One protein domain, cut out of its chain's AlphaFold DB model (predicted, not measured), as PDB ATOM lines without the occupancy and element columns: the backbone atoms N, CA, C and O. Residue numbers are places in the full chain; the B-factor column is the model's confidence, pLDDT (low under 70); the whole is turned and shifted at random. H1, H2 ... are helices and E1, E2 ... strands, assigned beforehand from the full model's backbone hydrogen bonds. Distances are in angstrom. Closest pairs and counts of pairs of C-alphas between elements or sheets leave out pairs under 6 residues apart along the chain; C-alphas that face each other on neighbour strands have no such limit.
ATOM      1  N   GLN A  41     -31.060  -5.857 -52.202       92.12
ATOM      2  CA  GLN A  41     -30.341  -5.840 -53.478       92.12
ATOM      3  C   GLN A  41     -29.294  -4.725 -53.513       92.12
ATOM      4  O   GLN A  41     -28.160  -4.959 -53.945       92.12
ATOM      5  N   PHE A  42     -29.644  -3.543 -53.008       91.94
ATOM      6  CA  PHE A  42     -28.718  -2.430 -52.873       91.94
ATOM      7  C   PHE A  42     -27.587  -2.780 -51.904       91.94
ATOM      8  O   PHE A  42     -26.419  -2.626 -52.249       91.94
ATOM      9  N   ILE A  43     -27.905  -3.326 -50.724       91.62
ATOM     10  CA  ILE A  43     -26.889  -3.723 -49.737       91.62
ATOM     11  C   ILE A  43     -25.946  -4.782 -50.327       91.62
ATOM     12  O   ILE A  43     -24.736  -4.683 -50.143       91.62
ATOM     13  N   ALA A  44     -26.465  -5.778 -51.050       92.00
ATOM     14  CA  ALA A  44     -25.643  -6.800 -51.699       92.00
ATOM     15  C   ALA A  44     -24.715  -6.198 -52.766       92.00
ATOM     16  O   ALA A  44     -23.515  -6.470 -52.764       92.00
ATOM     17  N   SER A  45     -25.257  -5.331 -53.624       90.19
ATOM     18  CA  SER A  45     -24.488  -4.617 -54.649       90.19
ATOM     19  C   SER A  45     -23.401  -3.736 -54.037       90.19
ATOM     20  O   SER A  45     -22.276  -3.717 -54.526       90.19
ATOM     21  N   PHE A  46     -23.710  -3.057 -52.931       90.94
ATOM     22  CA  PHE A  46     -22.757  -2.239 -52.191       90.94
ATOM     23  C   PHE A  46     -21.593  -3.069 -51.639       90.94
ATOM     24  O   PHE A  46     -20.443  -2.697 -51.841       90.94
ATOM     25  N   ARG A  47     -21.858  -4.229 -51.016       90.75
ATOM     26  CA  ARG A  47     -20.789  -5.121 -50.523       90.75
ATOM     27  C   ARG A  47     -19.874  -5.592 -51.648       90.75
ATOM     28  O   ARG A  47     -18.661  -5.502 -51.518       90.75
ATOM     29  N   LEU A  48     -20.457  -6.034 -52.764       87.69
ATOM     30  CA  LEU A  48     -19.691  -6.468 -53.934       87.69
ATOM     31  C   LEU A  48     -18.856  -5.329 -54.527       87.69
ATOM     32  O   LEU A  48     -17.740  -5.560 -54.992       87.69
ATOM     33  N   ALA A  49     -19.388  -4.105 -54.536       86.81
ATOM     34  CA  ALA A  49     -18.659  -2.935 -55.002       86.81
ATOM     35  C   ALA A  49     -17.463  -2.631 -54.091       86.81
ATOM     36  O   ALA A  49     -16.370  -2.428 -54.609       86.81
ATOM     37  N   GLU A  50     -17.648  -2.657 -52.768       86.00
ATOM     38  CA  GLU A  50     -16.582  -2.412 -51.788       86.00
ATOM     39  C   GLU A  50     -15.510  -3.516 -51.802       86.00
ATOM     40  O   GLU A  50     -14.325  -3.205 -51.813       86.00
ATOM     41  N   GLU A  51     -15.893  -4.794 -51.906       83.19
ATOM     42  CA  GLU A  51     -14.953  -5.926 -52.009       83.19
ATOM     43  C   GLU A  51     -14.091  -5.870 -53.278       83.19
ATOM     44  O   GLU A  51     -12.898  -6.172 -53.242       83.19
ATOM     45  N   ASN A  52     -14.677  -5.455 -54.406       79.06
ATOM     46  CA  ASN A  52     -13.946  -5.270 -55.663       79.06
ATOM     47  C   ASN A  52     -13.161  -3.951 -55.708       79.06
ATOM     48  O   ASN A  52     -12.317  -3.746 -56.586       79.06
ATOM     49  N   SER A  53     -13.431  -3.039 -54.776       72.81
ATOM     50  CA  SER A  53     -12.753  -1.762 -54.690       72.81
ATOM     51  C   SER A  53     -11.401  -1.959 -54.012       72.81
ATOM     52  O   SER A  53     -11.281  -1.942 -52.793       72.81
ATOM     53  N   ASN A  54     -10.318  -2.007 -54.791       60.22
ATOM     54  CA  ASN A  54      -8.968  -1.802 -54.244       60.22
ATOM     55  C   ASN A  54      -8.741  -0.332 -53.798       60.22
ATOM     56  O   ASN A  54      -7.610   0.154 -53.732       60.22
ATOM     57  N   ARG A  55      -9.817   0.432 -53.559       56.50
ATOM     58  CA  ARG A  55      -9.761   1.833 -53.156       56.50
ATOM     59  C   ARG A  55      -9.467   1.907 -51.669       56.50
ATOM     60  O   ARG A  55     -10.342   2.145 -50.847       56.50
ATOM     61  N   ARG A  56      -8.181   1.833 -51.342       54.78
ATOM     62  CA  ARG A  56      -7.675   2.613 -50.217       54.78
ATOM     63  C   ARG A  56      -7.822   4.073 -50.611       54.78
ATOM     64  O   ARG A  56      -7.000   4.602 -51.354       54.78
ATOM     65  N   VAL A  57      -8.894   4.718 -50.166       58.12
ATOM     66  CA  VAL A  57      -8.872   6.177 -50.114       58.12
ATOM     67  C   VAL A  57      -7.673   6.534 -49.215       58.12
ATOM     68  O   VAL A  57      -7.375   5.870 -48.218       58.12
ATOM     69  N   THR A  58      -6.852   7.477 -49.642       55.66
ATOM     70  CA  THR A  58      -5.753   7.974 -48.818       55.66
ATOM     71  C   THR A  58      -6.306   9.178 -48.086       55.66
ATOM     72  O   THR A  58      -6.512  10.222 -48.703       55.66
ATOM     73  N   ILE A  59      -6.617   9.022 -46.798       61.56
ATOM     74  CA  ILE A  59      -6.884  10.182 -45.948       61.56
ATOM     75  C   ILE A  59      -5.543  10.897 -45.824       61.56
ATOM     76  O   ILE A  59      -4.615  10.366 -45.212       61.56
ATOM     77  N   ASP A  60      -5.419  12.048 -46.480       60.91
ATOM     78  CA  ASP A  60      -4.270  12.920 -46.288       60.91
ATOM     79  C   ASP A  60      -4.225  13.304 -44.801       60.91
ATOM     80  O   ASP A  60      -5.228  13.762 -44.249       60.91
ATOM     81  N   MET A  61      -3.100  13.050 -44.129       55.12
ATOM     82  CA  MET A  61      -2.957  13.288 -42.687       55.12
ATOM     83  C   MET A  61      -3.162  14.767 -42.322       55.12
ATOM     84  O   MET A  61      -3.524  15.054 -41.179       55.12
ATOM     85  N   ASP A  62      -3.006  15.681 -43.286       55.41
ATOM     86  CA  ASP A  62      -3.248  17.118 -43.118       55.41
ATOM     87  C   ASP A  62      -4.715  17.532 -43.365       55.41
ATOM     88  O   ASP A  62      -5.147  18.613 -42.948       55.41
ATOM     89  N   ALA A  63      -5.536  16.661 -43.962       53.25
ATOM     90  CA  ALA A  63      -6.968  16.881 -44.142       53.25
ATOM     91  C   ALA A  63      -7.738  16.484 -42.869       53.25
ATOM     92  O   ALA A  63      -8.296  15.396 -42.770       53.25
ATOM     93  N   GLN A  64      -7.731  17.377 -41.873       55.00
ATOM     94  CA  GLN A  64      -8.690  17.473 -40.757       55.00
ATOM     95  C   GLN A  64      -9.399  16.161 -40.370       55.00
ATOM     96  O   GLN A  64     -10.496  15.896 -40.847       55.00
ATOM     97  N   ARG A  65      -8.788  15.378 -39.468       65.69
ATOM     98  CA  ARG A  65      -9.398  14.310 -38.638       65.69
ATOM     99  C   ARG A  65     -10.847  13.931 -39.018       65.69
ATOM    100  O   ARG A  65     -11.791  14.283 -38.305       65.69
ATOM    101  N   ILE A  66     -11.023  13.219 -40.131       79.25
ATOM    102  CA  ILE A  66     -12.354  12.816 -40.598       79.25
ATOM    103  C   ILE A  66     -12.955  11.869 -39.553       79.25
ATOM    104  O   ILE A  66     -12.293  10.936 -39.096       79.25
ATOM    105  N   SER A  67     -14.195  12.123 -39.137       89.00
ATOM    106  CA  SER A  67     -14.899  11.314 -38.136       89.00
ATOM    107  C   SER A  67     -16.134  10.661 -38.741       89.00
ATOM    108  O   SER A  67     -16.825  11.249 -39.573       89.00
ATOM    109  N   CYS A  68     -16.413   9.428 -38.329       91.44
ATOM    110  CA  CYS A  68     -17.640   8.747 -38.699       91.44
ATOM    111  C   CYS A  68     -18.802   9.370 -37.923       91.44
ATOM    112  O   CYS A  68     -18.851   9.268 -36.701       91.44
ATOM    113  N   SER A  69     -19.786   9.954 -38.608       91.38
ATOM    114  CA  SER A  69     -20.928  10.583 -37.928       91.38
ATOM    115  C   SER A  69     -21.948   9.585 -37.351       91.38
ATOM    116  O   SER A  69     -22.989  10.011 -36.861       91.38
ATOM    117  N   ILE A  70     -21.684   8.275 -37.448       92.62
ATOM    118  CA  ILE A  70     -22.522   7.209 -36.874       92.62
ATOM    119  C   ILE A  70     -22.018   6.834 -35.476       92.62
ATOM    120  O   ILE A  70     -22.802   6.776 -34.537       92.62
ATOM    121  N   CYS A  71     -20.713   6.585 -35.330       94.19
ATOM    122  CA  CYS A  71     -20.099   6.178 -34.060       94.19
ATOM    123  C   CYS A  71     -19.265   7.287 -33.396       94.19
ATOM    124  O   CYS A  71     -18.705   7.076 -32.323       94.19
ATOM    125  N   TYR A  72     -19.136   8.440 -34.055       91.81
ATOM    126  CA  TYR A  72     -18.360   9.610 -33.625       91.81
ATOM    127  C   TYR A  72     -16.857   9.358 -33.421       91.81
ATOM    128  O   TYR A  72     -16.160  10.186 -32.840       91.81
ATOM    129  N   SER A  73     -16.339   8.235 -33.922       90.38
ATOM    130  CA  SER A  73     -14.913   7.896 -33.868       90.38
ATOM    131  C   SER A  73     -14.187   8.330 -35.141       90.38
ATOM    132  O   SER A  73     -14.786   8.411 -36.216       90.38
ATOM    133  N   TYR A  74     -12.888   8.609 -35.029       88.19
ATOM    134  CA  TYR A  74     -12.057   8.980 -36.175       88.19
ATOM    135  C   TYR A  74     -11.922   7.833 -37.179       88.19
ATOM    136  O   TYR A  74     -11.895   6.663 -36.800       88.19
ATOM    137  N   LEU A  75     -11.827   8.190 -38.458       84.75
ATOM    138  CA  LEU A  75     -11.455   7.276 -39.529       84.75
ATOM    139  C   LEU A  75      -9.928   7.236 -39.614       84.75
ATOM    140  O   LEU A  75      -9.291   8.260 -39.868       84.75
ATOM    141  N   THR A  76      -9.342   6.068 -39.382       78.12
ATOM    142  CA  THR A  76      -7.892   5.855 -39.464       78.12
ATOM    143  C   THR A  76      -7.528   5.037 -40.706       78.12
ATOM    144  O   THR A  76      -8.366   4.356 -41.295       78.12
ATOM    145  N   THR A  77      -6.273   5.121 -41.151       71.12
ATOM    146  CA  THR A  77      -5.796   4.480 -42.393       71.12
ATOM    147  C   THR A  77      -5.781   2.949 -42.345       71.12
ATOM    148  O   THR A  77      -5.738   2.306 -43.391       71.12
ATOM    149  N   ASP A  78      -5.817   2.365 -41.150       72.44
ATOM    150  CA  ASP A  78      -5.879   0.927 -40.883       72.44
ATOM    151  C   ASP A  78      -7.315   0.380 -40.802       72.44
ATOM    152  O   ASP A  78      -7.508  -0.835 -40.756       72.44
ATOM    153  N   GLN A  79      -8.327   1.250 -40.807       74.31
ATOM    154  CA  GLN A  79      -9.729   0.849 -40.723       74.31
ATOM    155  C   GLN A  79     -10.374   0.731 -42.105       74.31
ATOM    156  O   GLN A  79     -10.057   1.469 -43.034       74.31
ATOM    157  N   HIS A  80     -11.331  -0.188 -42.230       83.56
ATOM    158  CA  HIS A  80     -12.185  -0.278 -43.412       83.56
ATOM    159  C   HIS A  80     -13.293   0.775 -43.320       83.56
ATOM    160  O   HIS A  80     -14.152   0.735 -42.431       83.56
ATOM    161  N   TYR A  81     -13.279   1.716 -44.251       86.19
ATOM    162  CA  TYR A  81     -14.285   2.756 -44.379       86.19
ATOM    163  C   TYR A  81     -14.756   2.840 -45.823       86.19
ATOM    164  O   TYR A  81     -14.031   2.491 -46.750       86.19
ATOM    165  N   SER A  82     -15.980   3.309 -45.990       87.62
ATOM    166  CA  SER A  82     -16.667   3.350 -47.270       87.62
ATOM    167  C   SER A  82     -17.334   4.702 -47.471       87.62
ATOM    168  O   SER A  82     -17.593   5.452 -46.522       87.62
ATOM    169  N   GLN A  83     -17.586   5.027 -48.735       88.50
ATOM    170  CA  GLN A  83     -18.270   6.251 -49.119       88.50
ATOM    171  C   GLN A  83     -19.768   5.983 -49.281       88.50
ATOM    172  O   GLN A  83     -20.183   5.012 -49.915       88.50
ATOM    173  N   TRP A  84     -20.611   6.876 -48.767       89.25
ATOM    174  CA  TRP A  84     -22.028   6.865 -49.121       89.25
ATOM    175  C   TRP A  84     -22.221   7.376 -50.554       89.25
ATOM    176  O   TRP A  84     -21.680   8.443 -50.871       89.25
ATOM    177  N   PRO A  85     -23.019   6.703 -51.409       85.62
ATOM    178  CA  PRO A  85     -23.238   7.100 -52.802       85.62
ATOM    179  C   PRO A  85     -24.169   8.320 -52.908       85.62
ATOM    180  O   PRO A  85     -25.262   8.256 -53.452       85.62
ATOM    181  N   CYS A  86     -23.755   9.443 -52.326       88.31
ATOM    182  CA  CYS A  86     -24.483  10.701 -52.379       88.31
ATOM    183  C   CYS A  86     -24.326  11.336 -53.765       88.31
ATOM    184  O   CYS A  86     -23.229  11.344 -54.317       88.31
ATOM    185  N   SER A  87     -25.381  11.970 -54.278       79.44
ATOM    186  CA  SER A  87     -25.331  12.747 -55.528       79.44
ATOM    187  C   SER A  87     -24.551  14.068 -55.434       79.44
ATOM    188  O   SER A  87     -24.325  14.723 -56.447       79.44
ATOM    189  N   ASN A  88     -24.184  14.502 -54.225       78.50
ATOM    190  CA  ASN A  88     -23.526  15.789 -53.993       78.50
ATOM    191  C   ASN A  88     -22.025  15.724 -54.313       78.50
ATOM    192  O   ASN A  88     -21.400  14.674 -54.202       78.50
ATOM    193  N   SER A  89     -21.420  16.875 -54.630       68.88
ATOM    194  CA  SER A  89     -20.004  16.988 -55.023       68.88
ATOM    195  C   SER A  89     -18.981  16.634 -53.930       68.88
ATOM    196  O   SER A  89     -17.786  16.686 -54.205       68.88
ATOM    197  N   GLN A  90     -19.415  16.307 -52.707       77.94
ATOM    198  CA  GLN A  90     -18.538  15.942 -51.589       77.94
ATOM    199  C   GLN A  90     -18.840  14.512 -51.099       77.94
ATOM    200  O   GLN A  90     -20.007  14.194 -50.839       77.94
ATOM    201  N   PRO A  91     -17.817  13.646 -50.962       83.44
ATOM    202  CA  PRO A  91     -17.971  12.291 -50.447       83.44
ATOM    203  C   PRO A  91     -18.221  12.294 -48.930       83.44
ATOM    204  O   PRO A  91     -17.456  12.889 -48.176       83.44
ATOM    205  N   HIS A  92     -19.247  11.576 -48.462       89.31
ATOM    206  CA  HIS A  92     -19.436  11.315 -47.028       89.31
ATOM    207  C   HIS A  92     -18.870   9.942 -46.671       89.31
ATOM    208  O   HIS A  92     -19.269   8.945 -47.277       89.31
ATOM    209  N   LEU A  93     -17.949   9.904 -45.708       89.94
ATOM    210  CA  LEU A  93     -17.200   8.709 -45.321       89.94
ATOM    211  C   LEU A  93     -17.656   8.173 -43.961       89.94
ATOM    212  O   LEU A  93     -17.896   8.936 -43.024       89.94
ATOM    213  N   PHE A  94     -17.727   6.850 -43.849       91.56
ATOM    214  CA  PHE A  94     -18.148   6.143 -42.642       91.56
ATOM    215  C   PHE A  94     -17.344   4.858 -42.479       91.56
ATOM    216  O   PHE A  94     -16.888   4.294 -43.470       91.56
ATOM    217  N   HIS A  95     -17.224   4.329 -41.256       92.06
ATOM    218  CA  HIS A  95     -16.765   2.947 -41.098       92.06
ATOM    219  C   HIS A  95     -17.704   2.010 -41.852       92.06
ATOM    220  O   HIS A  95     -18.926   2.142 -41.736       92.06
ATOM    221  N   TYR A  96     -17.137   1.044 -42.569       91.12
ATOM    222  CA  TYR A  96     -17.899   0.127 -43.415       91.12
ATOM    223  C   TYR A  96     -19.006  -0.596 -42.630       91.12
ATOM    224  O   TYR A  96     -20.173  -0.593 -43.021       91.12
ATOM    225  N   GLU A  97     -18.674  -1.104 -41.441       92.12
ATOM    226  CA  GLU A  97     -19.633  -1.773 -40.552       92.12
ATOM    227  C   GLU A  97     -20.714  -0.829 -40.009       92.12
ATOM    228  O   GLU A  97     -21.881  -1.213 -39.875       92.12
ATOM    229  N   CYS A  98     -20.355   0.428 -39.729       94.00
ATOM    230  CA  CYS A  98     -21.321   1.436 -39.294       94.00
ATOM    231  C   CYS A  98     -22.309   1.747 -40.420       94.00
ATOM    232  O   CYS A  98     -23.517   1.774 -40.192       94.00
ATOM    233  N   GLN A  99     -21.806   1.920 -41.643       93.31
ATOM    234  CA  GLN A  99     -22.626   2.179 -42.820       93.31
ATOM    235  C   GLN A  99     -23.549   0.994 -43.140       93.31
ATOM    236  O   GLN A  99     -24.744   1.194 -43.351       93.31
ATOM    237  N   LEU A 100     -23.041  -0.243 -43.100       92.81
ATOM    238  CA  LEU A 100     -23.851  -1.451 -43.287       92.81
ATOM    239  C   LEU A 100     -24.941  -1.607 -42.226       92.81
ATOM    240  O   LEU A 100     -26.060  -2.006 -42.550       92.81
ATOM    241  N   SER A 101     -24.617  -1.322 -40.965       93.75
ATOM    242  CA  SER A 101     -25.591  -1.353 -39.872       93.75
ATOM    243  C   SER A 101     -26.679  -0.310 -40.097       93.75
ATOM    244  O   SER A 101     -27.862  -0.603 -39.944       93.75
ATOM    245  N   LEU A 102     -26.282   0.880 -40.548       93.19
ATOM    246  CA  LEU A 102     -27.203   1.965 -40.821       93.19
ATOM    247  C   LEU A 102     -28.139   1.645 -41.993       93.19
ATOM    248  O   LEU A 102     -29.340   1.850 -41.848       93.19
ATOM    249  N   PHE A 103     -27.648   1.046 -43.083       93.00
ATOM    250  CA  PHE A 103     -28.487   0.626 -44.215       93.00
ATOM    251  C   PHE A 103     -29.635  -0.314 -43.821       93.00
ATOM    252  O   PHE A 103     -30.692  -0.294 -44.448       93.00
ATOM    253  N   ARG A 104     -29.467  -1.116 -42.762       91.62
ATOM    254  CA  ARG A 104     -30.527  -2.000 -42.241       91.62
ATOM    255  C   ARG A 104     -31.637  -1.249 -41.509       91.62
ATOM    256  O   ARG A 104     -32.679  -1.836 -41.242       91.62
ATOM    257  N   SER A 105     -31.396   0.009 -41.157       89.69
ATOM    258  CA  SER A 105     -32.314   0.857 -40.393       89.69
ATOM    259  C   SER A 105     -32.834   2.051 -41.189       89.69
ATOM    260  O   SER A 105     -33.943   2.495 -40.932       89.69
TER     261      SER A 105
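What this domain is: This is residues 41 to 105 of the 136 residues of the protein "Hypothetical protein" of Rotaria magnacalcarata (UniProt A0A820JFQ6). Two helices, H1 and H2, run side by side in opposite ways with a gap between them, and a small hairpin of two strands, E1 and E2, leads straight into H2. From the end of H1 a long loop without a named element, residues 53 to 80, swings wide and folds back to the hairpin. The printed part has 65 residues, with H1, E1, E2 and H2 in that order along the chain; the sheet, E1 - E2, is antiparallel. The class is mixed, helices and strands, with under half of the residues in named elements. The whole is compact, with a radius of gyration of the C-alphas of 11.9 A and spans of 37 by 25 by 25 A.

How they stand to each other: H1, residues 41 to 52, and H2, residues 96 to 103, are close but not clearly touching: their closest C-alphas, Ile 43 and Phe 103, are 7.2 A apart. They run opposite ways at a shallow tilt of 11 degrees. The closest C-alphas of H1 and E1, residues 81 to 84, are those of Glu 50 and Ser 82, at 7.3 A. H1 and E2, residues 92 to 95, are apart. E1 and E2 form an antiparallel hairpin, with N 82 and O 94 at 2.9 A, within hydrogen-bond range. The closest C-alphas of E1 and H2, Tyr 81 and Tyr 96, are 4.6 A apart. In H1 and H2 every O i to N i+4 pair is within hydrogen-bond range.

Where its parts are: H1 begins at C-alpha 41 (-30.341, -5.840, -53.478) and is 16.5 A long. E1 measures 10.0 A; E2 and H2 each measure 10.6 A. H2 ends at C-alpha 103 (-28.487, 0.626, -44.215).

The domain as a whole: The C-alphas farthest apart, Gln 41 and Asp 62, are 37.0 A apart. The printed part has no cut. H1 to E1 is a long link, E1 to E2 a short one, E2 to H2 a tight one. Residues 54 to 65 and residue 89 have pLDDT under 70.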